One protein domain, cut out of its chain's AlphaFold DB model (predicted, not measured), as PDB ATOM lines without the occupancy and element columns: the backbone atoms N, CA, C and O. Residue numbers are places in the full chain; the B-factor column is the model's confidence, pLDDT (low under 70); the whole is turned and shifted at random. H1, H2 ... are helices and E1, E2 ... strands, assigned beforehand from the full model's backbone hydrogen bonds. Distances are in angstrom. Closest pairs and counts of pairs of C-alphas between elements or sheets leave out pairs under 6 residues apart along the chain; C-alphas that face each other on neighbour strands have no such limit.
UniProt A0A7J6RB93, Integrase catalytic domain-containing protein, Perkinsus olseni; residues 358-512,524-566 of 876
ATOM      1  N   GLY A 358      86.042 103.181  81.736       86.19
ATOM      2  CA  GLY A 358      84.880 104.042  81.502       86.19
ATOM      3  C   GLY A 358      83.842 104.029  82.632       86.19
ATOM      4  O   GLY A 358      83.143 105.027  82.824       86.19
ATOM      5  N   LEU A 359      83.759 102.945  83.413       89.69
ATOM      6  CA  LEU A 359      82.815 102.825  84.528       89.69
ATOM      7  C   LEU A 359      83.193 103.673  85.746       89.69
ATOM      8  O   LEU A 359      82.289 104.184  86.405       89.69
ATOM      9  N   VAL A 360      84.480 103.821  86.064       88.19
ATOM     10  CA  VAL A 360      84.916 104.447  87.333       88.19
ATOM     11  C   VAL A 360      85.812 105.673  87.157       88.19
ATOM     12  O   VAL A 360      85.871 106.471  88.085       88.19
ATOM     13  N   ALA A 361      86.427 105.839  85.977       81.62
ATOM     14  CA  ALA A 361      87.228 106.969  85.483       81.62
ATOM     15  C   ALA A 361      87.589 108.065  86.517       81.62
ATOM     16  O   ALA A 361      88.253 107.809  87.519       81.62
ATOM     17  N   HIS A 362      87.192 109.305  86.241       84.69
ATOM     18  CA  HIS A 362      87.410 110.505  87.052       84.69
ATOM     19  C   HIS A 362      86.182 110.856  87.910       84.69
ATOM     20  O   HIS A 362      86.099 111.954  88.454       84.69
ATOM     21  N   TYR A 363      85.198 109.958  88.003       91.62
ATOM     22  CA  TYR A 363      83.954 110.235  88.716       91.62
ATOM     23  C   TYR A 363      84.197 110.334  90.232       91.62
ATOM     24  O   TYR A 363      84.802 109.415  90.796       91.62
ATOM     25  N   PRO A 364      83.698 111.388  90.914       93.50
ATOM     26  CA  PRO A 364      83.916 111.569  92.352       93.50
ATOM     27  C   PRO A 364      83.307 110.463  93.213       93.50
ATOM     28  O   PRO A 364      83.889 110.061  94.210       93.50
ATOM     29  N   CYS A 365      82.136 109.961  92.828       94.69
ATOM     30  CA  CYS A 365      81.422 108.918  93.559       94.69
ATOM     31  C   CYS A 365      81.167 107.732  92.632       94.69
ATOM     32  O   CYS A 365      80.667 107.917  91.521       94.69
ATOM     33  N   ALA A 366      81.529 106.527  93.072       94.25
ATOM     34  CA  ALA A 366      81.291 105.280  92.339       94.25
ATOM     35  C   ALA A 366      80.950 104.082  93.248       94.25
ATOM     36  O   ALA A 366      80.643 102.997  92.758       94.25
ATOM     37  N   SER A 367      80.972 104.265  94.565       94.62
ATOM     38  CA  SER A 367      80.641 103.292  95.599       94.62
ATOM     39  C   SER A 367      81.325 101.933  95.377       94.62
ATOM     40  O   SER A 367      82.495 101.859  94.981       94.62
ATOM     41  N   TRP A 368      80.595 100.840  95.604       94.44
ATOM     42  CA  TRP A 368      81.024  99.451  95.414       94.44
ATOM     43  C   TRP A 368      81.596  99.163  94.011       94.44
ATOM     44  O   TRP A 368      82.384  98.226  93.832       94.44
ATOM     45  N   LEU A 369      81.231  99.953  92.989       94.75
ATOM     46  CA  LEU A 369      81.699  99.746  91.619       94.75
ATOM     47  C   LEU A 369      83.203 100.018  91.505       94.75
ATOM     48  O   LEU A 369      83.894  99.297  90.786       94.75
ATOM     49  N   ARG A 370      83.738 100.977  92.275       93.25
ATOM     50  CA  ARG A 370      85.168 101.332  92.269       93.25
ATOM     51  C   ARG A 370      86.049 100.144  92.646       93.25
ATOM     52  O   ARG A 370      86.947  99.765  91.891       93.25
ATOM     53  N   VAL A 371      85.759  99.521  93.786       93.12
ATOM     54  CA  VAL A 371      86.507  98.351  94.264       93.12
ATOM     55  C   VAL A 371      86.276  97.128  93.373       93.12
ATOM     56  O   VAL A 371      87.206  96.355  93.136       93.12
ATOM     57  N   THR A 372      85.074  96.983  92.811       93.62
ATOM     58  CA  THR A 372      84.737  95.886  91.894       93.62
ATOM     59  C   THR A 372      85.535  95.978  90.593       93.62
ATOM     60  O   THR A 372      86.173  94.999  90.202       93.62
ATOM     61  N   CYS A 373      85.589  97.152  89.957       93.12
ATOM     62  CA  CYS A 373      86.394  97.383  88.758       93.12
ATOM     63  C   CYS A 373      87.888  97.178  89.032       93.12
ATOM     64  O   CYS A 373      88.562  96.498  88.259       93.12
ATOM     65  N   ALA A 374      88.402  97.678  90.159       91.44
ATOM     66  CA  ALA A 374      89.791  97.446  90.546       91.44
ATOM     67  C   ALA A 374      90.095  95.945  90.728       91.44
ATOM     68  O   ALA A 374      91.155  95.465  90.316       91.44
ATOM     69  N   MET A 375      89.169  95.186  91.327       89.62
ATOM     70  CA  MET A 375      89.329  93.742  91.517       89.62
ATOM     71  C   MET A 375      89.312  92.999  90.180       89.62
ATOM     72  O   MET A 375      90.105  92.080  89.989       89.62
ATOM     73  N   MET A 376      88.469  93.420  89.235       89.12
ATOM     74  CA  MET A 376      88.457  92.884  87.873       89.12
ATOM     75  C   MET A 376      89.781  93.142  87.150       89.12
ATOM     76  O   MET A 376      90.339  92.222  86.559       89.12
ATOM     77  N   THR A 377      90.345  94.346  87.261       87.19
ATOM     78  CA  THR A 377      91.673  94.655  86.708       87.19
ATOM     79  C   THR A 377      92.759  93.763  87.318       87.19
ATOM     80  O   THR A 377      93.605  93.231  86.602       87.19
ATOM     81  N   ARG A 378      92.708  93.522  88.636       85.62
ATOM     82  CA  ARG A 378      93.619  92.585  89.316       85.62
ATOM     83  C   ARG A 378      93.432  91.142  88.840       85.62
ATOM     84  O   ARG A 378      94.418  90.433  88.659       85.62
ATOM     85  N   LEU A 379      92.191  90.699  88.646       83.25
ATOM     86  CA  LEU A 379      91.872  89.371  88.122       83.25
ATOM     87  C   LEU A 379      92.428  89.188  86.705       83.25
ATOM     88  O   LEU A 379      93.033  88.155  86.427       83.25
ATOM     89  N   LEU A 380      92.287  90.196  85.840       78.56
ATOM     90  CA  LEU A 380      92.860  90.175  84.494       78.56
ATOM     91  C   LEU A 380      94.378  90.018  84.519       78.56
ATOM     92  O   LEU A 380      94.910  89.218  83.757       78.56
ATOM     93  N   ALA A 381      95.062  90.722  85.423       77.56
ATOM     94  CA  ALA A 381      96.501  90.555  85.607       77.56
ATOM     95  C   ALA A 381      96.869  89.147  86.123       77.56
ATOM     96  O   ALA A 381      97.897  88.598  85.740       77.56
ATOM     97  N   LYS A 382      96.025  88.541  86.968       74.00
ATOM     98  CA  LYS A 382      96.251  87.209  87.555       74.00
ATOM     99  C   LYS A 382      96.047  86.045  86.593       74.00
ATOM    100  O   LYS A 382      96.811  85.090  86.654       74.00
ATOM    101  N   ILE A 383      95.036  86.115  85.727       68.62
ATOM    102  CA  ILE A 383      94.792  85.102  84.683       68.62
ATOM    103  C   ILE A 383      96.028  84.930  83.786       68.62
ATOM    104  O   ILE A 383      96.164  83.918  83.111       68.62
ATOM    105  N   GLN A 384      96.933  85.906  83.790       61.94
ATOM    106  CA  GLN A 384      97.925  86.048  82.750       61.94
ATOM    107  C   GLN A 384      99.340  85.572  83.035       61.94
ATOM    108  O   GLN A 384     100.060  85.627  82.052       61.94
ATOM    109  N   GLN A 385      99.751  85.163  84.254       51.56
ATOM    110  CA  GLN A 385     101.176  84.874  84.590       51.56
ATOM    111  C   GLN A 385     102.148  85.600  83.622       51.56
ATOM    112  O   GLN A 385     102.724  84.995  82.727       51.56
ATOM    113  N   ALA A 386     102.118  86.935  83.720       44.81
ATOM    114  CA  ALA A 386     102.440  87.956  82.715       44.81
ATOM    115  C   ALA A 386     103.499  87.638  81.624       44.81
ATOM    116  O   ALA A 386     104.612  87.264  81.963       44.81
ATOM    117  N   GLU A 387     103.151  87.905  80.342       43.19
ATOM    118  CA  GLU A 387     103.897  88.733  79.340       43.19
ATOM    119  C   GLU A 387     103.618  88.397  77.850       43.19
ATOM    120  O   GLU A 387     103.936  89.201  76.982       43.19
ATOM    121  N   ALA A 388     102.949  87.286  77.512       47.59
ATOM    122  CA  ALA A 388     102.984  86.756  76.132       47.59
ATOM    123  C   ALA A 388     101.748  86.980  75.221       47.59
ATOM    124  O   ALA A 388     101.733  86.457  74.108       47.59
ATOM    125  N   LEU A 389     100.693  87.697  75.641       53.03
ATOM    126  CA  LEU A 389      99.423  87.741  74.881       53.03
ATOM    127  C   LEU A 389      99.006  89.158  74.416       53.03
ATOM    128  O   LEU A 389      98.981  90.074  75.245       53.03
ATOM    129  N   PRO A 390      98.619  89.337  73.129       62.28
ATOM    130  CA  PRO A 390      98.193  90.618  72.551       62.28
ATOM    131  C   PRO A 390      96.992  91.282  73.247       62.28
ATOM    132  O   PRO A 390      96.194  90.633  73.924       62.28
ATOM    133  N   TYR A 391      96.813  92.589  73.023       60.47
ATOM    134  CA  TYR A 391      95.671  93.370  73.530       60.47
ATOM    135  C   TYR A 391      94.300  92.852  73.053       60.47
ATOM    136  O   TYR A 391      93.312  92.974  73.786       60.47
ATOM    137  N   ASP A 392      94.268  92.192  71.894       69.19
ATOM    138  CA  ASP A 392      93.076  91.576  71.298       69.19
ATOM    139  C   ASP A 392      92.776  90.166  71.832       69.19
ATOM    140  O   ASP A 392      91.890  89.480  71.323       69.19
ATOM    141  N   PHE A 393      93.490  89.712  72.868       73.69
ATOM    142  CA  PHE A 393      93.279  88.386  73.443       73.69
ATOM    143  C   PHE A 393      91.816  88.188  73.891       73.69
ATOM    144  O   PHE A 393      91.303  89.020  74.656       73.69
ATOM    145  N   PRO A 394      91.156  87.091  73.466       81.69
ATOM    146  CA  PRO A 394      89.772  86.815  73.821       81.69
ATOM    147  C   PRO A 394      89.640  86.516  75.314       81.69
ATOM    148  O   PRO A 394      90.392  85.737  75.894       81.69
ATOM    149  N   LEU A 395      88.650  87.120  75.959       82.12
ATOM    150  CA  LEU A 395      88.400  86.914  77.378       82.12
ATOM    151  C   LEU A 395      87.905  85.486  77.655       82.12
ATOM    152  O   LEU A 395      87.127  84.941  76.871       82.12
ATOM    153  N   PRO A 396      88.268  84.881  78.796       84.25
ATOM    154  CA  PRO A 396      87.634  83.646  79.249       84.25
ATOM    155  C   PRO A 396      86.138  83.840  79.546       84.25
ATOM    156  O   PRO A 396      85.734  84.882  80.073       84.25
ATOM    157  N   ASP A 397      85.318  82.808  79.312       85.94
ATOM    158  CA  ASP A 397      83.875  82.823  79.626       85.94
ATOM    159  C   ASP A 397      83.582  83.142  81.094       85.94
ATOM    160  O   ASP A 397      82.608  83.823  81.416       85.94
ATOM    161  N   SER A 398      84.455  82.692  81.996       86.50
ATOM    162  CA  SER A 398      84.350  82.976  83.426       86.50
ATOM    163  C   SER A 398      84.447  84.475  83.728       86.50
ATOM    164  O   SER A 398      83.687  84.980  84.551       86.50
ATOM    165  N   VAL A 399      85.319  85.204  83.024       88.38
ATOM    166  CA  VAL A 399      85.464  86.662  83.147       88.38
ATOM    167  C   VAL A 399      84.268  87.371  82.521       88.38
ATOM    168  O   VAL A 399      83.697  88.253  83.162       88.38
ATOM    169  N   ARG A 400      83.828  86.946  81.327       87.81
ATOM    170  CA  ARG A 400      82.610  87.480  80.688       87.81
ATOM    171  C   ARG A 400      81.383  87.333  81.590       87.81
ATOM    172  O   ARG A 400      80.638  88.291  81.773       87.81
ATOM    173  N   SER A 401      81.213  86.177  82.232       90.25
ATOM    174  CA  SER A 401      80.111  85.937  83.173       90.25
ATOM    175  C   SER A 401      80.155  86.865  84.392       90.25
ATOM    176  O   SER A 401      79.106  87.257  84.914       90.25
ATOM    177  N   ILE A 402      81.349  87.236  84.872       91.81
ATOM    178  CA  ILE A 402      81.489  88.216  85.956       91.81
ATOM    179  C   ILE A 402      81.102  89.609  85.454       91.81
ATOM    180  O   ILE A 402      80.317  90.278  86.121       91.81
ATOM    181  N   THR A 403      81.565  90.019  84.270       90.94
ATOM    182  CA  THR A 403      81.180  91.300  83.654       90.94
ATOM    183  C   THR A 403      79.664  91.415  83.486       90.94
ATOM    184  O   THR A 403      79.087  92.414  83.901       90.94
ATOM    185  N   GLN A 404      78.996  90.361  83.009       90.00
ATOM    186  CA  GLN A 404      77.529  90.293  82.935       90.00
ATOM    187  C   GLN A 404      76.854  90.413  84.308       90.00
ATOM    188  O   GLN A 404      75.770  90.969  84.433       90.00
ATOM    189  N   SER A 405      77.493  89.905  85.364       92.31
ATOM    190  CA  SER A 405      76.959  90.032  86.726       92.31
ATOM    191  C   SER A 405      77.081  91.459  87.250       92.31
ATOM    192  O   SER A 405      76.224  91.893  88.008       92.31
ATOM    193  N   ILE A 406      78.131  92.188  86.852       92.38
ATOM    194  CA  ILE A 406      78.281  93.614  87.163       92.38
ATOM    195  C   ILE A 406      77.173  94.406  86.468       92.38
ATOM    196  O   ILE A 406      76.495  95.186  87.133       92.38
ATOM    197  N   THR A 407      76.962  94.192  85.166       91.56
ATOM    198  CA  THR A 407      75.934  94.922  84.412       91.56
ATOM    199  C   THR A 407      74.534  94.628  84.938       91.56
ATOM    200  O   THR A 407      73.776  95.561  85.184       91.56
ATOM    201  N   GLU A 408      74.217  93.366  85.229       91.06
ATOM    202  CA  GLU A 408      72.929  92.996  85.820       91.06
ATOM    203  C   GLU A 408      72.720  93.608  87.208       91.06
ATOM    204  O   GLU A 408      71.654  94.144  87.502       91.06
ATOM    205  N   TYR A 409      73.753  93.608  88.051       93.25
ATOM    206  CA  TYR A 409      73.659  94.224  89.370       93.25
ATOM    207  C   TYR A 409      73.391  95.732  89.276       93.25
ATOM    208  O   TYR A 409      72.579  96.258  90.035       93.25
ATOM    209  N   VAL A 410      74.019  96.426  88.319       91.81
ATOM    210  CA  VAL A 410      73.728  97.844  88.052       91.81
ATOM    211  C   VAL A 410      72.306  98.040  87.523       91.81
ATOM    212  O   VAL A 410      71.648  98.992  87.931       91.81
ATOM    213  N   ARG A 411      71.784  97.152  86.667       89.94
ATOM    214  CA  ARG A 411      70.387  97.244  86.199       89.94
ATOM    215  C   ARG A 411      69.387  97.125  87.348       89.94
ATOM    216  O   ARG A 411      68.421  97.879  87.388       89.94
ATOM    217  N   VAL A 412      69.632  96.209  88.284       92.31
ATOM    218  CA  VAL A 412      68.737  95.957  89.424       92.31
ATOM    219  C   VAL A 412      68.823  97.064  90.478       92.31
ATOM    220  O   VAL A 412      67.798  97.498  90.995       92.31
ATOM    221  N   HIS A 413      70.031  97.524  90.810       90.56
ATOM    222  CA  HIS A 413      70.260  98.447  91.931       90.56
ATOM    223  C   HIS A 413      70.491  99.908  91.514       90.56
ATOM    224  O   HIS A 413      70.597 100.788  92.370       90.56
ATOM    225  N   GLY A 414      70.538 100.177  90.210       91.25
ATOM    226  CA  GLY A 414      70.852 101.481  89.640       91.25
ATOM    227  C   GLY A 414      72.353 101.771  89.579       91.25
ATOM    228  O   GLY A 414      73.174 101.160  90.266       91.25
ATOM    229  N   ASP A 415      72.714 102.742  88.740       92.31
ATOM    230  CA  ASP A 415      74.097 103.202  88.601       92.31
ATOM    231  C   ASP A 415      74.549 103.945  89.872       92.31
ATOM    232  O   ASP A 415      73.913 104.936  90.261       92.31
ATOM    233  N   PRO A 416      75.628 103.492  90.541       93.50
ATOM    234  CA  PRO A 416      76.153 104.177  91.715       93.50
ATOM    235  C   PRO A 416      76.927 105.457  91.368       93.50
ATOM    236  O   PRO A 416      77.233 106.228  92.274       93.50
ATOM    237  N   VAL A 417      77.258 105.702  90.092       94.44
ATOM    238  CA  VAL A 417      77.977 106.912  89.664       94.44
ATOM    239  C   VAL A 417      77.016 108.082  89.509       94.44
ATOM    240  O   VAL A 417      76.513 108.387  88.427       94.44
ATOM    241  N   LYS A 418      76.761 108.727  90.640       94.06
ATOM    242  CA  LYS A 418      75.912 109.906  90.766       94.06
ATOM    243  C   LYS A 418      76.240 110.658  92.047       94.06
ATOM    244  O   LYS A 418      76.879 110.118  92.950       94.06
ATOM    245  N   GLY A 419      75.744 111.878  92.153       94.69
ATOM    246  CA  GLY A 419      75.822 112.650  93.383       94.69
ATOM    247  C   GLY A 419      75.113 113.984  93.255       94.69
ATOM    248  O   GLY A 419      74.324 114.196  92.338       94.69
ATOM    249  N   TYR A 420      75.423 114.886  94.177       94.94
ATOM    250  CA  TYR A 420      74.915 116.251  94.185       94.94
ATOM    251  C   TYR A 420      76.098 117.220  94.092       94.94
ATOM    252  O   TYR A 420      77.175 116.958  94.647       94.94
ATOM    253  N   TRP A 421      75.957 118.266  93.276       93.25
ATOM    254  CA  TRP A 421      77.044 119.212  93.015       93.25
ATOM    255  C   TRP A 421      77.035 120.394  93.973       93.25
ATOM    256  O   TRP A 421      78.103 120.655  94.521       93.25
ATOM    257  N   PRO A 422      75.917 121.117  94.192       92.88
ATOM    258  CA  PRO A 422      75.926 122.218  95.147       92.88
ATOM    259  C   PRO A 422      76.340 121.699  96.527       92.88
ATOM    260  O   PRO A 422      75.617 120.931  97.156       92.88
ATOM    261  N   ILE A 423      77.528 122.084  96.979       92.06
ATOM    262  CA  ILE A 423      78.071 121.683  98.272       92.06
ATOM    263  C   ILE A 423      78.279 122.953  99.082       92.06
ATOM    264  O   ILE A 423      78.961 123.881  98.643       92.06
ATOM    265  N   ASP A 424      77.692 122.982 100.272       91.19
ATOM    266  CA  ASP A 424      77.937 124.047 101.232       91.19
ATOM    267  C   ASP A 424      79.229 123.757 102.002       91.19
ATOM    268  O   ASP A 424      79.227 123.075 103.023       91.19
ATOM    269  N   PHE A 425      80.352 124.273 101.501       90.94
ATOM    270  CA  PHE A 425      81.666 124.093 102.127       90.94
ATOM    271  C   PHE A 425      81.818 124.792 103.489       90.94
ATOM    272  O   PHE A 425      82.812 124.543 104.176       90.94
ATOM    273  N   ALA A 426      80.855 125.632 103.891       90.81
ATOM    274  CA  ALA A 426      80.798 126.218 105.228       90.81
ATOM    275  C   ALA A 426      80.111 125.302 106.260       90.81
ATOM    276  O   ALA A 426      80.214 125.564 107.458       90.81
ATOM    277  N   ALA A 427      79.425 124.248 105.810       93.62
ATOM    278  CA  ALA A 427      78.782 123.267 106.673       93.62
ATOM    279  C   ALA A 427      79.782 122.251 107.257       93.62
ATOM    280  O   ALA A 427      80.980 122.287 106.976       93.62
ATOM    281  N   ASP A 428      79.279 121.321 108.070       94.94
ATOM    282  CA  ASP A 428      80.102 120.330 108.766       94.94
ATOM    283  C   ASP A 428      80.788 119.347 107.808       94.94
ATOM    284  O   ASP A 428      80.150 118.795 106.906       94.94
ATOM    285  N   TRP A 429      82.075 119.078 108.062       97.75
ATOM    286  CA  TRP A 429      82.881 118.096 107.337       97.75
ATOM    287  C   TRP A 429      82.917 116.771 108.101       97.75
ATOM    288  O   TRP A 429      83.320 116.714 109.268       97.75
ATOM    289  N   VAL A 430      82.531 115.690 107.426       98.44
ATOM    290  CA  VAL A 430      82.430 114.347 107.999       98.44
ATOM    291  C   VAL A 430      83.144 113.344 107.094       98.44
ATOM    292  O   VAL A 430      82.804 113.190 105.924       98.44
ATOM    293  N   LEU A 431      84.139 112.648 107.635       98.50
ATOM    294  CA  LEU A 431      84.887 111.595 106.957       98.50
ATOM    295  C   LEU A 431      84.475 110.233 107.514       98.50
ATOM    296  O   LEU A 431      84.729 109.930 108.676       98.50
ATOM    297  N   PHE A 432      83.894 109.392 106.669       98.56
ATOM    298  CA  PHE A 432      83.608 107.996 106.981       98.56
ATOM    299  C   PHE A 432      84.758 107.124 106.498       98.56
ATOM    300  O   PHE A 432      85.240 107.310 105.378       98.56
ATOM    301  N   THR A 433      85.187 106.163 107.309       97.81
ATOM    302  CA  THR A 433      86.257 105.220 106.955       97.81
ATOM    303  C   THR A 433      85.839 103.801 107.287       97.81
ATOM    304  O   THR A 433      85.205 103.575 108.321       97.81
ATOM    305  N   ASP A 434      86.219 102.862 106.428       95.75
ATOM    306  CA  ASP A 434      85.958 101.439 106.627       95.75
ATOM    307  C   ASP A 434      87.065 100.586 105.999       95.75
ATOM    308  O   ASP A 434      87.738 100.984 105.034       95.75
ATOM    309  N   SER A 435      87.258  99.380 106.517       92.62
ATOM    310  CA  SER A 435      88.119  98.377 105.918       92.62
ATOM    311  C   SER A 435      87.463  97.008 105.934       92.62
ATOM    312  O   SER A 435      87.344  96.330 106.950       92.62
ATOM    313  N   SER A 436      87.161  96.501 104.745       88.88
ATOM    314  CA  SER A 436      86.723  95.126 104.579       88.88
ATOM    315  C   SER A 436      87.908  94.165 104.458       88.88
ATOM    316  O   SER A 436      89.094  94.518 104.454       88.88
ATOM    317  N   ARG A 437      87.591  92.884 104.262       82.12
ATOM    318  CA  ARG A 437      88.569  91.864 103.858       82.12
ATOM    319  C   ARG A 437      89.322  92.233 102.569       82.12
ATOM    320  O   ARG A 437      90.446  91.770 102.383       82.12
ATOM    321  N   TYR A 438      88.715  93.014 101.677       82.31
ATOM    322  CA  TYR A 438      89.189  93.197 100.302       82.31
ATOM    323  C   TYR A 438      89.753  94.580 100.031       82.31
ATOM    324  O   TYR A 438      90.695  94.701  99.248       82.31
ATOM    325  N   ALA A 439      89.201  95.607 100.666       91.25
ATOM    326  CA  ALA A 439      89.587  96.985 100.433       91.25
ATOM    327  C   ALA A 439      89.412  97.827 101.690       91.25
ATOM    328  O   ALA A 439      88.578  97.524 102.536       91.25
ATOM    329  N   SER A 440      90.201  98.888 101.770       94.50
ATOM    330  CA  SER A 440      89.917 100.028 102.633       94.50
ATOM    331  C   SER A 440      89.219 101.096 101.806       94.50
ATOM    332  O   SER A 440      89.488 101.213 100.608       94.50
ATOM    333  N   SER A 441      88.360 101.887 102.423       96.31
ATOM    334  CA  SER A 441      87.634 102.954 101.751       96.31
ATOM    335  C   SER A 441      87.479 104.178 102.648       96.31
ATOM    336  O   SER A 441      87.662 104.117 103.866       96.31
ATOM    337  N   ALA A 442      87.170 105.302 102.013       97.94
ATOM    338  CA  ALA A 442      86.844 106.540 102.688       97.94
ATOM    339  C   ALA A 442      85.785 107.310 101.895       97.94
ATOM    340  O   ALA A 442      85.810 107.307 100.662       97.94
ATOM    341  N   VAL A 443      84.874 107.977 102.600       98.31
ATOM    342  CA  VAL A 443      83.820 108.812 102.014       98.31
ATOM    343  C   VAL A 443      83.797 110.151 102.731       98.31
ATOM    344  O   VAL A 443      83.619 110.199 103.947       98.31
ATOM    345  N   LEU A 444      83.966 111.237 101.979       98.06
ATOM    346  CA  LEU A 444      83.848 112.596 102.497       98.06
ATOM    347  C   LEU A 444      82.431 113.117 102.255       98.06
ATOM    348  O   LEU A 444      81.967 113.166 101.115       98.06
ATOM    349  N   GLN A 445      81.770 113.541 103.324       97.50
ATOM    350  CA  GLN A 445      80.475 114.205 103.309       97.50
ATOM    351  C   GLN A 445      80.623 115.625 103.868       97.50
ATOM    352  O   GLN A 445      81.275 115.823 104.890       97.50
ATOM    353  N   ILE A 446      80.013 116.609 103.207       96.19
ATOM    354  CA  ILE A 446      79.990 118.006 103.656       96.19
ATOM    355  C   ILE A 446      78.548 118.506 103.593       96.19
ATOM    356  O   ILE A 446      77.887 118.361 102.562       96.19
ATOM    357  N   GLY A 447      78.023 119.028 104.706       92.19
ATOM    358  CA  GLY A 447      76.640 119.526 104.775       92.19
ATOM    359  C   GLY A 447      75.586 118.478 104.398       92.19
ATOM    360  O   GLY A 447      74.604 118.786 103.731       92.19
ATOM    361  N   GLY A 448      75.829 117.208 104.741       92.50
ATOM    362  CA  GLY A 448      74.962 116.083 104.372       92.50
ATOM    363  C   GLY A 448      75.133 115.572 102.932       92.50
ATOM    364  O   GLY A 448      74.623 114.502 102.602       92.50
ATOM    365  N   THR A 449      75.906 116.256 102.088       94.81
ATOM    366  CA  THR A 449      76.153 115.855 100.696       94.81
ATOM    367  C   THR A 449      77.428 115.030 100.574       94.81
ATOM    368  O   THR A 449      78.497 115.459 101.007       94.81
ATOM    369  N   ILE A 450      77.340 113.852  99.947       95.81
ATOM    370  CA  ILE A 450      78.526 113.047  99.628       95.81
ATOM    371  C   ILE A 450      79.340 113.783  98.561       95.81
ATOM    372  O   ILE A 450      78.902 113.970  97.423       95.81
ATOM    373  N   CYS A 451      80.539 114.203  98.945       94.06
ATOM    374  CA  CYS A 451      81.459 114.904  98.073       94.06
ATOM    375  C   CYS A 451      82.196 113.902  97.189       94.06
ATOM    376  O   CYS A 451      82.083 113.971  95.970       94.06
ATOM    377  N   GLU A 452      82.928 112.959  97.769       95.94
ATOM    378  CA  GLU A 452      83.758 112.015  97.018       95.94
ATOM    379  C   GLU A 452      83.973 110.734  97.825       95.94
ATOM    380  O   GLU A 452      84.032 110.769  99.057       95.94
ATOM    381  N   ASP A 453      84.105 109.612  97.116       95.94
ATOM    382  CA  ASP A 453      84.496 108.327  97.679       95.94
ATOM    383  C   ASP A 453      85.809 107.812  97.087       95.94
ATOM    384  O   ASP A 453      86.145 108.007  95.916       95.94
ATOM    385  N   ARG A 454      86.572 107.103  97.915       94.38
ATOM    386  CA  ARG A 454      87.789 106.413  97.499       94.38
ATOM    387  C   ARG A 454      87.814 105.010  98.069       94.38
ATOM    388  O   ARG A 454      87.333 104.755  99.168       94.38
ATOM    389  N   ALA A 455      88.391 104.097  97.299       93.50
ATOM    390  CA  ALA A 455      88.563 102.712  97.694       93.50
ATOM    391  C   ALA A 455      89.919 102.204  97.205       93.50
ATOM    392  O   ALA A 455      90.306 102.425  96.056       93.50
ATOM    393  N   TRP A 456      90.622 101.492  98.076       93.38
ATOM    394  CA  TRP A 456      91.940 100.932  97.825       93.38
ATOM    395  C   TRP A 456      91.915  99.449  98.135       93.38
ATOM    396  O   TRP A 456      91.689  99.040  99.276       93.38
ATOM    397  N   LEU A 457      92.195  98.626  97.128       90.56
ATOM    398  CA  LEU A 457      92.315  97.195  97.346       90.56
ATOM    399  C   LEU A 457      93.467  96.889  98.301       90.56
ATOM    400  O   LEU A 457      94.592  97.357  98.127       90.56
ATOM    401  N   ARG A 458      93.205  96.000  99.252       85.94
ATOM    402  CA  ARG A 458      94.233  95.413 100.105       85.94
ATOM    403  C   ARG A 458      95.134  94.499  99.276       85.94
ATOM    404  O   ARG A 458      94.749  94.016  98.202       85.94
ATOM    405  N   GLU A 459      96.344  94.270  99.772       80.56
ATOM    406  CA  GLU A 459      97.288  93.319  99.179       80.56
ATOM    407  C   GLU A 459      96.658  91.930  99.030       80.56
ATOM    408  O   GLU A 459      95.824  91.503  99.837       80.56
ATOM    409  N   HIS A 460      97.069  91.209  97.990       69.31
ATOM    410  CA  HIS A 460      96.641  89.830  97.809       69.31
ATOM    411  C   HIS A 460      97.089  88.984  99.012       69.31
ATOM    412  O   HIS A 460      98.243  89.056  99.421       69.31
ATOM    413  N   ASN A 461      96.181  88.190  99.591       69.44
ATOM    414  CA  ASN A 461      96.425  87.411 100.813       69.44
ATOM    415  C   ASN A 461      96.872  88.238 102.036       69.44
ATOM    416  O   ASN A 461      97.540  87.701 102.921       69.44
ATOM    417  N   CYS A 462      96.497  89.520 102.120       70.81
ATOM    418  CA  CYS A 462      96.805  90.370 103.269       70.81
ATOM    419  C   CYS A 462      96.383  89.700 104.591       70.81
ATOM    420  O   CYS A 462      95.196  89.506 104.851       70.81
ATOM    421  N   ARG A 463      97.363  89.378 105.444       72.81
ATOM    422  CA  ARG A 463      97.146  88.826 106.796       72.81
ATOM    423  C   ARG A 463      97.151  89.899 107.885       72.81
ATOM    424  O   ARG A 463      97.123  89.568 109.068       72.81
ATOM    425  N   ARG A 464      97.224  91.184 107.505       74.69
ATOM    426  CA  ARG A 464      97.183  92.290 108.470       74.69
ATOM    427  C   ARG A 464      95.858  92.248 109.218       74.69
ATOM    428  O   ARG A 464      94.799  92.052 108.617       74.69
ATOM    429  N   HIS A 465      95.942  92.468 110.525       80.44
ATOM    430  CA  HIS A 465      94.771  92.544 111.383       80.44
ATOM    431  C   HIS A 465      93.823  93.655 110.909       80.44
ATOM    432  O   HIS A 465      94.270  94.696 110.418       80.44
ATOM    433  N   ILE A 466      92.516  93.443 111.076       82.00
ATOM    434  CA  ILE A 466      91.488  94.365 110.581       82.00
ATOM    435  C   ILE A 466      91.660  95.768 111.163       82.00
ATOM    436  O   ILE A 466      91.775  96.717 110.405       82.00
ATOM    437  N   ASN A 467      91.896  95.887 112.474       84.88
ATOM    438  CA  ASN A 467      92.131  97.182 113.125       84.88
ATOM    439  C   ASN A 467      93.313  97.978 112.526       84.88
ATOM    440  O   ASN A 467      93.272  99.204 112.500       84.88
ATOM    441  N   VAL A 468      94.365  97.309 112.029       85.81
ATOM    442  CA  VAL A 468      95.479  97.996 111.341       85.81
ATOM    443  C   VAL A 468      95.009  98.551 109.998       85.81
ATOM    444  O   VAL A 468      95.405  99.646 109.612       85.81
ATOM    445  N   SER A 469      94.163  97.795 109.299       88.81
ATOM    446  CA  SER A 469      93.626  98.164 107.986       88.81
ATOM    447  C   SER A 469      92.577  99.277 108.094       88.81
ATOM    448  O   SER A 469      92.552 100.152 107.236       88.81
ATOM    449  N   GLU A 470      91.797  99.296 109.178       90.31
ATOM    450  CA  GLU A 470      90.894 100.395 109.554       90.31
ATOM    451  C   GLU A 470      91.663 101.678 109.879       90.31
ATOM    452  O   GLU A 470      91.371 102.747 109.355       90.31
ATOM    453  N   THR A 471      92.736 101.571 110.671       90.69
ATOM    454  CA  THR A 471      93.600 102.733 110.948       90.69
ATOM    455  C   THR A 471      94.267 103.238 109.659       90.69
ATOM    456  O   THR A 471      94.443 104.435 109.466       90.69
ATOM    457  N   GLU A 472      94.629 102.336 108.739       91.38
ATOM    458  CA  GLU A 472      95.151 102.702 107.416       91.38
ATOM    459  C   GLU A 472      94.086 103.359 106.522       91.38
ATOM    460  O   GLU A 472      94.425 104.245 105.738       91.38
ATOM    461  N   ALA A 473      92.818 102.954 106.643       94.31
ATOM    462  CA  ALA A 473      91.700 103.596 105.958       94.31
ATOM    463  C   ALA A 473      91.544 105.051 106.419       94.31
ATOM    464  O   ALA A 473      91.401 105.930 105.576       94.31
ATOM    465  N   ALA A 474      91.684 105.318 107.722       95.69
ATOM    466  CA  ALA A 474      91.693 106.675 108.269       95.69
ATOM    467  C   ALA A 474      92.841 107.534 107.717       95.69
ATOM    468  O   ALA A 474      92.591 108.646 107.260       95.69
ATOM    469  N   VAL A 475      94.072 107.005 107.673       94.56
ATOM    470  CA  VAL A 475      95.223 107.706 107.064       94.56
ATOM    471  C   VAL A 475      94.920 108.085 105.610       94.56
ATOM    472  O   VAL A 475      95.002 109.253 105.246       94.56
ATOM    473  N   LYS A 476      94.510 107.109 104.791       94.31
ATOM    474  CA  LYS A 476      94.204 107.326 103.366       94.31
ATOM    475  C   LYS A 476      92.984 108.226 103.151       94.31
ATOM    476  O   LYS A 476      92.901 108.936 102.153       94.31
ATOM    477  N   GLY A 477      92.020 108.189 104.067       96.44
ATOM    478  CA  GLY A 477      90.843 109.049 104.050       96.44
ATOM    479  C   GLY A 477      91.173 110.513 104.334       96.44
ATOM    480  O   GLY A 477      90.541 111.393 103.757       96.44
ATOM    481  N   LEU A 478      92.189 110.802 105.151       96.62
ATOM    482  CA  LEU A 478      92.633 112.181 105.370       96.62
ATOM    483  C   LEU A 478      93.245 112.805 104.116       96.62
ATOM    484  O   LEU A 478      93.040 113.997 103.905       96.62
ATOM    485  N   ASP A 479      93.903 112.029 103.249       94.19
ATOM    486  CA  ASP A 479      94.396 112.546 101.963       94.19
ATOM    487  C   ASP A 479      93.246 113.126 101.122       94.19
ATOM    488  O   ASP A 479      93.377 114.195 100.530       94.19
ATOM    489  N   LEU A 480      92.076 112.471 101.134       94.75
ATOM    490  CA  LEU A 480      90.872 112.988 100.478       94.75
ATOM    491  C   LEU A 480      90.430 114.336 101.073       94.75
ATOM    492  O   LEU A 480      90.057 115.242 100.331       94.75
ATOM    493  N   VAL A 481      90.488 114.492 102.396       96.62
ATOM    494  CA  VAL A 481      90.152 115.762 103.062       96.62
ATOM    495  C   VAL A 481      91.158 116.853 102.699       96.62
ATOM    496  O   VAL A 481      90.763 117.975 102.384       96.62
ATOM    497  N   VAL A 482      92.451 116.524 102.690       95.19
ATOM    498  CA  VAL A 482      93.538 117.438 102.316       95.19
ATOM    499  C   VAL A 482      93.366 117.949 100.887       95.19
ATOM    500  O   VAL A 482      93.553 119.144 100.648       95.19
ATOM    501  N   ASP A 483      92.960 117.092  99.950       93.00
ATOM    502  CA  ASP A 483      92.715 117.497  98.564       93.00
ATOM    503  C   ASP A 483      91.623 118.580  98.470       93.00
ATOM    504  O   ASP A 483      91.798 119.572  97.760       93.00
ATOM    505  N   TYR A 484      90.539 118.463  99.246       93.69
ATOM    506  CA  TYR A 484      89.494 119.495  99.298       93.69
ATOM    507  C   TYR A 484      89.897 120.732 100.109       93.69
ATOM    508  O   TYR A 484      89.524 121.841  99.728       93.69
ATOM    509  N   ILE A 485      90.697 120.592 101.173       93.12
ATOM    510  CA  ILE A 485      91.286 121.740 101.889       93.12
ATOM    511  C   ILE A 485      92.128 122.582 100.928       93.12
ATOM    512  O   ILE A 485      92.021 123.808 100.932       93.12
ATOM    513  N   ARG A 486      92.939 121.936 100.082       91.06
ATOM    514  CA  ARG A 486      93.766 122.608  99.069       91.06
ATOM    515  C   ARG A 486      92.913 123.268  97.994       91.06
ATOM    516  O   ARG A 486      93.124 124.447  97.720       91.06
ATOM    517  N   ALA A 487      91.940 122.546  97.433       88.50
ATOM    518  CA  ALA A 487      91.048 123.080  96.406       88.50
ATOM    519  C   ALA A 487      90.268 124.306  96.912       88.50
ATOM    520  O   ALA A 487      90.264 125.351  96.265       88.50
ATOM    521  N   TYR A 488      89.682 124.213  98.110       89.94
ATOM    522  CA  TYR A 488      88.917 125.296  98.735       89.94
ATOM    523  C   TYR A 488      89.791 126.367  99.415       89.94
ATOM    524  O   TYR A 488      89.286 127.404  99.840       89.94
ATOM    525  N   LYS A 489      91.111 126.144  99.511       90.12
ATOM    526  CA  LYS A 489      92.086 127.010 100.204       90.12
ATOM    527  C   LYS A 489      91.686 127.293 101.659       90.12
ATOM    528  O   LYS A 489      91.798 128.418 102.157       90.12
ATOM    529  N   LEU A 490      91.210 126.258 102.349       90.38
ATOM    530  CA  LEU A 490      90.724 126.360 103.718       90.38
ATOM    531  C   LEU A 490      91.894 126.527 104.700       90.38
ATOM    532  O   LEU A 490      92.850 125.758 104.686       90.38
ATOM    533  N   LYS A 491      91.820 127.532 105.583       91.25
ATOM    534  CA  LYS A 491      92.877 127.807 106.583       91.25
ATOM    535  C   LYS A 491      92.796 126.922 107.830       91.25
ATOM    536  O   LYS A 491      93.791 126.754 108.535       91.25
ATOM    537  N   ARG A 492      91.596 126.448 108.160       92.94
ATOM    538  CA  ARG A 492      91.303 125.594 109.315       92.94
ATOM    539  C   ARG A 492      90.112 124.715 108.978       92.94
ATOM    540  O   ARG A 492      89.108 125.241 108.508       92.94
ATOM    541  N   CYS A 493      90.215 123.425 109.260       95.12
ATOM    542  CA  CYS A 493      89.145 122.459 109.030       95.12
ATOM    543  C   CYS A 493      88.678 121.877 110.365       95.12
ATOM    544  O   CYS A 493      89.513 121.420 111.137       95.12
ATOM    545  N   SER A 494      87.375 121.882 110.639       96.06
ATOM    546  CA  SER A 494      86.797 121.095 111.734       96.06
ATOM    547  C   SER A 494      86.253 119.805 111.138       96.06
ATOM    548  O   SER A 494      85.303 119.853 110.361       96.06
ATOM    549  N   LEU A 495      86.871 118.671 111.466       98.00
ATOM    550  CA  LEU A 495      86.594 117.385 110.833       98.00
ATOM    551  C   LEU A 495      86.091 116.370 111.857       98.00
ATOM    552  O   LEU A 495      86.768 116.082 112.844       98.00
ATOM    553  N   ARG A 496      84.947 115.750 111.566       98.06
ATOM    554  CA  ARG A 496      84.474 114.560 112.281       98.06
ATOM    555  C   ARG A 496      84.856 113.303 111.507       98.06
ATOM    556  O   ARG A 496      84.469 113.160 110.354       98.06
ATOM    557  N   LEU A 497      85.595 112.389 112.126       98.19
ATOM    558  CA  LEU A 497      85.923 111.079 111.563       98.19
ATOM    559  C   LEU A 497      85.047 110.008 112.208       98.19
ATOM    560  O   LEU A 497      85.066 109.836 113.428       98.19
ATOM    561  N   LEU A 498      84.298 109.286 111.380       98.00
ATOM    562  CA  LEU A 498      83.379 108.229 111.781       98.00
ATOM    563  C   LEU A 498      83.908 106.872 111.305       98.00
ATOM    564  O   LEU A 498      84.201 106.674 110.125       98.00
ATOM    565  N   THR A 499      84.010 105.926 112.235       96.00
ATOM    566  CA  THR A 499      84.373 104.523 111.973       96.00
ATOM    567  C   THR A 499      83.564 103.607 112.888       96.00
ATOM    568  O   THR A 499      83.214 103.985 114.009       96.00
ATOM    569  N   ASP A 500      83.258 102.399 112.431       92.00
ATOM    570  CA  ASP A 500      82.600 101.362 113.234       92.00
ATOM    571  C   ASP A 500      83.595 100.559 114.095       92.00
ATOM    572  O   ASP A 500      83.215  99.740 114.938       92.00
ATOM    573  N   ASN A 501      84.897 100.832 113.958       91.94
ATOM    574  CA  ASN A 501      85.926 100.177 114.744       91.94
ATOM    575  C   ASN A 501      86.194 100.912 116.064       91.94
ATOM    576  O   ASN A 501      86.973 101.865 116.144       91.94
ATOM    577  N   THR A 502      85.632 100.388 117.155       88.94
ATOM    578  CA  THR A 502      85.818 100.921 118.519       88.94
ATOM    579  C   THR A 502      87.280 101.009 118.967       88.94
ATOM    580  O   THR A 502      87.628 101.886 119.762       88.94
ATOM    581  N   SER A 503      88.162 100.137 118.459       87.81
ATOM    582  CA  SER A 503      89.594 100.204 118.779       87.81
ATOM    583  C   SER A 503      90.237 101.429 118.141       87.81
ATOM    584  O   SER A 503      90.970 102.137 118.824       87.81
ATOM    585  N   VAL A 504      89.922 101.716 116.873       89.12
ATOM    586  CA  VAL A 504      90.417 102.909 116.168       89.12
ATOM    587  C   VAL A 504      89.909 104.181 116.837       89.12
ATOM    588  O   VAL A 504      90.717 105.057 117.138       89.12
ATOM    589  N   VAL A 505      88.618 104.241 117.192       89.56
ATOM    590  CA  VAL A 505      88.051 105.357 117.973       89.56
ATOM    591  C   VAL A 505      88.816 105.548 119.280       89.56
ATOM    592  O   VAL A 505      89.192 106.666 119.631       89.56
ATOM    593  N   SER A 506      89.090 104.459 120.004       87.12
ATOM    594  CA  SER A 506      89.853 104.542 121.245       87.12
ATOM    595  C   SER A 506      91.302 104.971 121.021       87.12
ATOM    596  O   SER A 506      91.856 105.583 121.928       87.12
ATOM    597  N   TRP A 507      91.948 104.604 119.917       87.19
ATOM    598  CA  TRP A 507      93.344 104.962 119.664       87.19
ATOM    599  C   TRP A 507      93.489 106.420 119.256       87.19
ATOM    600  O   TRP A 507      94.331 107.101 119.825       87.19
ATOM    601  N   LEU A 508      92.634 106.916 118.361       87.75
ATOM    602  CA  LEU A 508      92.707 108.299 117.884       87.75
ATOM    603  C   LEU A 508      92.269 109.321 118.942       87.75
ATOM    604  O   LEU A 508      92.779 110.435 118.964       87.75
ATOM    605  N   ASN A 509      91.385 108.944 119.871       85.94
ATOM    606  CA  ASN A 509      91.011 109.818 120.990       85.94
ATOM    607  C   ASN A 509      92.048 109.836 122.131       85.94
ATOM    608  O   ASN A 509      92.002 110.703 123.010       85.94
ATOM    609  N   ARG A 510      92.999 108.894 122.157       74.88
ATOM    610  CA  ARG A 510      94.093 108.889 123.139       74.88
ATOM    611  C   ARG A 510      95.184 109.840 122.659       74.88
ATOM    612  O   ARG A 510      96.113 109.398 122.000       74.88
ATOM    613  N   LYS A 511      95.093 111.119 123.037       57.06
ATOM    614  CA  LYS A 511      96.160 112.111 122.805       57.06
ATOM    615  C   LYS A 511      97.528 111.521 123.188       57.06
ATOM    616  O   LYS A 511      97.699 111.063 124.329       57.06
ATOM    617  N   SER A 512      98.459 111.487 122.237       56.84
ATOM    618  CA  SER A 512      99.837 111.021 122.415       56.84
ATOM    619  C   SER A 512     100.491 111.742 123.590       56.84
ATOM    620  O   SER A 512     100.579 112.958 123.551       56.84
ATOM    621  N   LYS A 524     101.554  96.713 117.371       73.44
ATOM    622  CA  LYS A 524     101.619  98.002 118.078       73.44
ATOM    623  C   LYS A 524     102.284  99.097 117.245       73.44
ATOM    624  O   LYS A 524     101.647 100.105 116.969       73.44
ATOM    625  N   ASN A 525     103.526  98.872 116.817       76.75
ATOM    626  CA  ASN A 525     104.317  99.874 116.094       76.75
ATOM    627  C   ASN A 525     103.652 100.268 114.764       76.75
ATOM    628  O   ASN A 525     103.732 101.414 114.334       76.75
ATOM    629  N   ALA A 526     102.953  99.322 114.123       76.62
ATOM    630  CA  ALA A 526     102.235  99.575 112.878       76.62
ATOM    631  C   ALA A 526     101.004 100.473 113.076       76.62
ATOM    632  O   ALA A 526     100.692 101.266 112.187       76.62
ATOM    633  N   VAL A 527     100.302 100.345 114.208       79.56
ATOM    634  CA  VAL A 527      99.186 101.234 114.570       79.56
ATOM    635  C   VAL A 527      99.721 102.588 115.034       79.56
ATOM    636  O   VAL A 527      99.249 103.608 114.551       79.56
ATOM    637  N   GLU A 528     100.747 102.601 115.887       81.69
ATOM    638  CA  GLU A 528     101.386 103.819 116.405       81.69
ATOM    639  C   GLU A 528     101.846 104.747 115.287       81.69
ATOM    640  O   GLU A 528     101.454 105.906 115.253       81.69
ATOM    641  N   GLY A 529     102.602 104.217 114.319       83.25
ATOM    642  CA  GLY A 529     103.082 105.016 113.195       83.25
ATOM    643  C   GLY A 529     101.946 105.608 112.358       83.25
ATOM    644  O   GLY A 529     102.076 106.715 111.857       83.25
ATOM    645  N   ARG A 530     100.804 104.916 112.234       87.69
ATOM    646  CA  ARG A 530      99.630 105.435 111.506       87.69
ATOM    647  C   ARG A 530      98.896 106.518 112.292       87.69
ATOM    648  O   ARG A 530      98.479 107.500 111.693       87.69
ATOM    649  N   VAL A 531      98.756 106.353 113.609       88.00
ATOM    650  CA  VAL A 531      98.191 107.390 114.487       88.00
ATOM    651  C   VAL A 531      99.074 108.638 114.458       88.00
ATOM    652  O   VAL A 531      98.548 109.729 114.279       88.00
ATOM    653  N   GLN A 532     100.400 108.478 114.512       87.81
ATOM    654  CA  GLN A 532     101.337 109.596 114.391       87.81
ATOM    655  C   GLN A 532     101.181 110.327 113.052       87.81
ATOM    656  O   GLN A 532     101.089 111.547 113.039       87.81
ATOM    657  N   ILE A 533     101.070 109.597 111.933       91.56
ATOM    658  CA  ILE A 533     100.809 110.207 110.617       91.56
ATOM    659  C   ILE A 533      99.503 111.014 110.636       91.56
ATOM    660  O   ILE A 533      99.471 112.125 110.115       91.56
ATOM    661  N   ILE A 534      98.434 110.487 111.239       92.19
ATOM    662  CA  ILE A 534      97.156 111.202 111.367       92.19
ATOM    663  C   ILE A 534      97.339 112.504 112.159       92.19
ATOM    664  O   ILE A 534      96.876 113.554 111.713       92.19
ATOM    665  N   GLU A 535      98.031 112.456 113.299       90.62
ATOM    666  CA  GLU A 535      98.311 113.636 114.124       90.62
ATOM    667  C   GLU A 535      99.162 114.672 113.378       90.62
ATOM    668  O   GLU A 535      98.840 115.862 113.398       90.62
ATOM    669  N   ASP A 536     100.198 114.227 112.667       92.69
ATOM    670  CA  ASP A 536     101.089 115.084 111.885       92.69
ATOM    671  C   ASP A 536     100.339 115.770 110.736       92.69
ATOM    672  O   ASP A 536     100.478 116.980 110.549       92.69
ATOM    673  N   VAL A 537      99.494 115.032 110.007       94.44
ATOM    674  CA  VAL A 537      98.631 115.578 108.945       94.44
ATOM    675  C   VAL A 537      97.657 116.599 109.527       94.44
ATOM    676  O   VAL A 537      97.542 117.707 108.998       94.44
ATOM    677  N   CYS A 538      96.996 116.278 110.644       94.75
ATOM    678  CA  CYS A 538      96.063 117.203 111.284       94.75
ATOM    679  C   CYS A 538      96.765 118.483 111.749       94.75
ATOM    680  O   CYS A 538      96.256 119.582 111.539       94.75
ATOM    681  N   LYS A 539      97.968 118.365 112.318       94.19
ATOM    682  CA  LYS A 539      98.777 119.511 112.740       94.19
ATOM    683  C   LYS A 539      99.231 120.359 111.555       94.19
ATOM    684  O   LYS A 539      99.126 121.581 111.617       94.19
ATOM    685  N   TYR A 540      99.726 119.732 110.489       95.44
ATOM    686  CA  TYR A 540     100.244 120.433 109.313       95.44
ATOM    687  C   TYR A 540      99.144 121.196 108.562       95.44
ATOM    688  O   TYR A 540      99.349 122.345 108.178       95.44
ATOM    689  N   PHE A 541      97.963 120.593 108.398       94.75
ATOM    690  CA  PHE A 541      96.827 121.196 107.686       94.75
ATOM    691  C   PHE A 541      95.820 121.915 108.598       94.75
ATOM    692  O   PHE A 541      94.762 122.328 108.127       94.75
ATOM    693  N   ASN A 542      96.137 122.090 109.887       95.12
ATOM    694  CA  ASN A 542      95.279 122.756 110.873       95.12
ATOM    695  C   ASN A 542      93.851 122.170 110.922       95.12
ATOM    696  O   ASN A 542      92.845 122.886 110.840       95.12
ATOM    697  N   ILE A 543      93.785 120.841 111.007       97.12
ATOM    698  CA  ILE A 543      92.554 120.063 111.125       97.12
ATOM    699  C   ILE A 543      92.277 119.814 112.608       97.12
ATOM    700  O   ILE A 543      93.056 119.169 113.310       97.12
ATOM    701  N   GLU A 544      91.139 120.301 113.082       95.69
ATOM    702  CA  GLU A 544      90.571 119.951 114.375       95.69
ATOM    703  C   GLU A 544      89.767 118.658 114.225       95.69
ATOM    704  O   GLU A 544      88.629 118.660 113.759       95.69
ATOM    705  N   LEU A 545      90.408 117.543 114.570       95.94
ATOM    706  CA  LEU A 545      89.847 116.208 114.412       95.94
ATOM    707  C   LEU A 545      89.040 115.791 115.649       95.94
ATOM    708  O   LEU A 545      89.576 115.719 116.755       95.94
ATOM    709  N   THR A 546      87.775 115.432 115.440       96.31
ATOM    710  CA  THR A 546      86.930 114.719 116.411       96.31
ATOM    711  C   THR A 546      86.648 113.318 115.885       96.31
ATOM    712  O   THR A 546      86.286 113.171 114.721       96.31
ATOM    713  N   VAL A 547      86.812 112.283 116.711       96.25
ATOM    714  CA  VAL A 547      86.622 110.887 116.281       96.25
ATOM    715  C   VAL A 547      85.463 110.240 117.024       96.25
ATOM    716  O   VAL A 547      85.470 110.162 118.255       96.25
ATOM    717  N   GLU A 548      84.500 109.721 116.268       95.94
ATOM    718  CA  GLU A 548      83.247 109.161 116.767       95.94
ATOM    719  C   GLU A 548      83.017 107.742 116.238       95.94
ATOM    720  O   GLU A 548      83.425 107.381 115.134       95.94
ATOM    721  N   HIS A 549      82.339 106.926 117.044       96.56
ATOM    722  CA  HIS A 549      81.885 105.614 116.607       96.56
ATOM    723  C   HIS A 549      80.563 105.743 115.844       96.56
ATOM    724  O   HIS A 549      79.614 106.338 116.357       96.56
ATOM    725  N   VAL A 550      80.466 105.104 114.681       95.88
ATOM    726  CA  VAL A 550      79.218 104.953 113.917       95.88
ATOM    727  C   VAL A 550      78.845 103.476 113.829       95.88
ATOM    728  O   VAL A 550      79.714 102.610 113.868       95.88
ATOM    729  N   LYS A 551      77.557 103.143 113.748       92.69
ATOM    730  CA  LYS A 551      77.169 101.753 113.479       92.69
ATOM    731  C   LYS A 551      77.541 101.388 112.043       92.69
ATOM    732  O   LYS A 551      77.403 102.221 111.155       92.69
ATOM    733  N   GLY A 552      77.930 100.136 111.801       84.88
ATOM    734  CA  GLY A 552      78.303  99.680 110.454       84.88
ATOM    735  C   GLY A 552      77.203  99.884 109.400       84.88
ATOM    736  O   GLY A 552      77.507 100.226 108.266       84.88
ATOM    737  N   GLU A 553      75.925  99.758 109.777       87.12
ATOM    738  CA  GLU A 553      74.775 100.008 108.883       87.12
ATOM    739  C   GLU A 553      74.637 101.475 108.442       87.12
ATOM    740  O   GLU A 553      74.172 101.747 107.337       87.12
ATOM    741  N   ASP A 554      75.097 102.400 109.285       92.81
ATOM    742  CA  ASP A 554      75.087 103.843 109.039       92.81
ATOM    743  C   ASP A 554      76.434 104.331 108.459       92.81
ATOM    744  O   ASP A 554      76.600 105.515 108.152       92.81
ATOM    745  N   ASN A 555      77.425 103.441 108.316       94.88
ATOM    746  CA  ASN A 555      78.751 103.787 107.817       94.88
ATOM    747  C   ASN A 555      78.750 103.868 106.285       94.88
ATOM    748  O   ASN A 555      78.801 102.854 105.585       94.88
ATOM    749  N   LEU A 556      78.783 105.089 105.743       95.81
ATOM    750  CA  LEU A 556      78.798 105.322 104.293       95.81
ATOM    751  C   LEU A 556      80.011 104.696 103.581       95.81
ATOM    752  O   LEU A 556      79.957 104.463 102.372       95.81
ATOM    753  N   ALA A 557      81.095 104.407 104.309       96.06
ATOM    754  CA  ALA A 557      82.296 103.780 103.767       96.06
ATOM    755  C   ALA A 557      82.184 102.249 103.595       96.06
ATOM    756  O   ALA A 557      82.978 101.681 102.837       96.06
ATOM    757  N   ASP A 558      81.171 101.590 104.170       93.56
ATOM    758  CA  ASP A 558      80.996 100.131 104.069       93.56
ATOM    759  C   ASP A 558      80.758  99.671 102.618       93.56
ATOM    760  O   ASP A 558      81.443  98.787 102.099       93.56
ATOM    761  N   ALA A 559      79.842 100.323 101.896       91.88
ATOM    762  CA  ALA A 559      79.543  99.939 100.515       91.88
ATOM    763  C   ALA A 559      80.758 100.093  99.565       91.88
ATOM    764  O   ALA A 559      81.054  99.142  98.836       91.88
ATOM    765  N   PRO A 560      81.517 101.211  99.571       94.00
ATOM    766  CA  PRO A 560      82.742 101.338  98.777       94.00
ATOM    767  C   PRO A 560      83.873 100.362  99.152       94.00
ATOM    768  O   PRO A 560      84.743 100.101  98.317       94.00
ATOM    769  N   SER A 561      83.901  99.821 100.376       92.50
ATOM    770  CA  SER A 561      84.920  98.848 100.795       92.50
ATOM    771  C   SER A 561      84.589  97.414 100.353       92.50
ATOM    772  O   SER A 561      85.463  96.536 100.380       92.50
ATOM    773  N   ARG A 562      83.347  97.147  99.923       90.81
ATOM    774  CA  ARG A 562      82.832  95.805  99.621       90.81
ATOM    775  C   ARG A 562      82.537  95.591  98.140       90.81
ATOM    776  O   ARG A 562      82.196  96.492  97.385       90.81
ATOM    777  N   ILE A 563      82.628  94.325  97.740       92.12
ATOM    778  CA  ILE A 563      82.173  93.844  96.434       92.12
ATOM    779  C   ILE A 563      80.824  93.149  96.654       92.12
ATOM    780  O   ILE A 563      80.737  92.325  97.573       92.12
ATOM    781  N   PRO A 564      79.790  93.411  95.831       92.88
ATOM    782  CA  PRO A 564      78.508  92.736  95.970       92.88
ATOM    783  C   PRO A 564      78.655  91.218  95.940       92.88
ATOM    784  O   PRO A 564      79.339  90.666  95.076       92.88
ATOM    785  N   LYS A 565      77.987  90.531  96.870       89.38
ATOM    786  CA  LYS A 565      78.151  89.086  97.095       89.38
ATOM    787  C   LYS A 565      78.011  88.227  95.824       89.38
ATOM    788  O   LYS A 565      78.894  87.400  95.610       89.38
ATOM    789  N   PRO A 566      77.009  88.426  94.939       89.44
ATOM    790  CA  PRO A 566      76.880  87.615  93.721       89.44
ATOM    791  C   PRO A 566      78.091  87.728  92.784       89.44
ATOM    792  O   PRO A 566      78.492  86.752  92.150       89.44
TER     793      PRO A 566
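Overview. This is residues 358 to 512 and 524 to 566 of the 876 residues of the protein "Integrase catalytic domain-containing protein" of Perkinsus olseni (UniProt A0A7J6RB93). A twisted five-stranded sheet curls round the long helix H3, with H4 and H5 on the same side as H3 and H1 on the other, in three layers. From the end of E3, H1 runs outward and H2 folds back near it, making an arm at that edge; residues 384 to 394 stick out at its tip. The printed part has 198 residues with six named helices and five named strands, in the order H1 H2 E1 E2 E3 H3 E4 H4 H5 E5 H6. The class is mixed, helices and strands, and the sheet, E3 E2 E1 E4 E5, is mixed too. The whole is compact, with a radius of gyration of the C-alphas of 18.2 A and spans of 54 by 42 by 30 A.

Arrangement. E1, residues 429 to 435, E2, residues 439 to 446, and E3, residues 449 to 457, form a meander, each strand the antiparallel neighbour of the one before; N 432 and O 443 are 2.9 A apart, N 442 and O 454 2.9 A. E4, residues 493 to 499, is parallel to E1, with N 431 and O 496 2.8 A apart, and to edge strand E5, residues 543 to 549, with N 497 and O 546 2.8 A apart. E3, H3, residues 466 to 488, and E4 form a split strand-helix-strand unit, with E2 and E1 between its strands and a right-handed crossover. The closest C-alphas of H3 and E2 are Gly 477 and Ala 442, 4.9 A. With residues 468 to 478 alone H3 touches H5, residues 524 to 540, the same way at a shallow tilt of 13 degrees; Val 475 and Ile 534 have the closest C-alphas, 5.9 A. With residues 467 to 471 alone it touches H4, residues 502 to 508, at a steep tilt of 52 degrees; the closest C-alphas are Thr 471 and Val 504, 6.1 A. On the opposite face H1, residues 368 to 382, is over E3 at a height of 7.0 A; with residues 368 to 371 alone it touches H6, residues 558 to 561, C-alphas 368 and 560 being closest at 4.2 A. H2, residues 397 to 413, is not on the sheet but near H1. Every O i to N i+4 pair is within hydrogen-bond range in H1, H2 and H4; H3 has 17 of 19, H5 12 of 13, and H6 is too short for one.

Along the chain. H1 begins at C-alpha 368 (81.024, 99.451, 95.414) and H6 ends at C-alpha 561 (84.920, 98.848, 100.795). H3 is 33.2 A long, E3 24.9 A, H2 and H5 24.1 A each.

Size, cuts and confidence. Residues 513 to 523 are not printed; C-alphas 512 and 524 are 13.8 A apart. The links H1 to H2 and H2 to E1 are long. Mean pLDDT of the printed part is 88.5; residues 383 to 392, 460 to 461 and 511 to 512 are under 70.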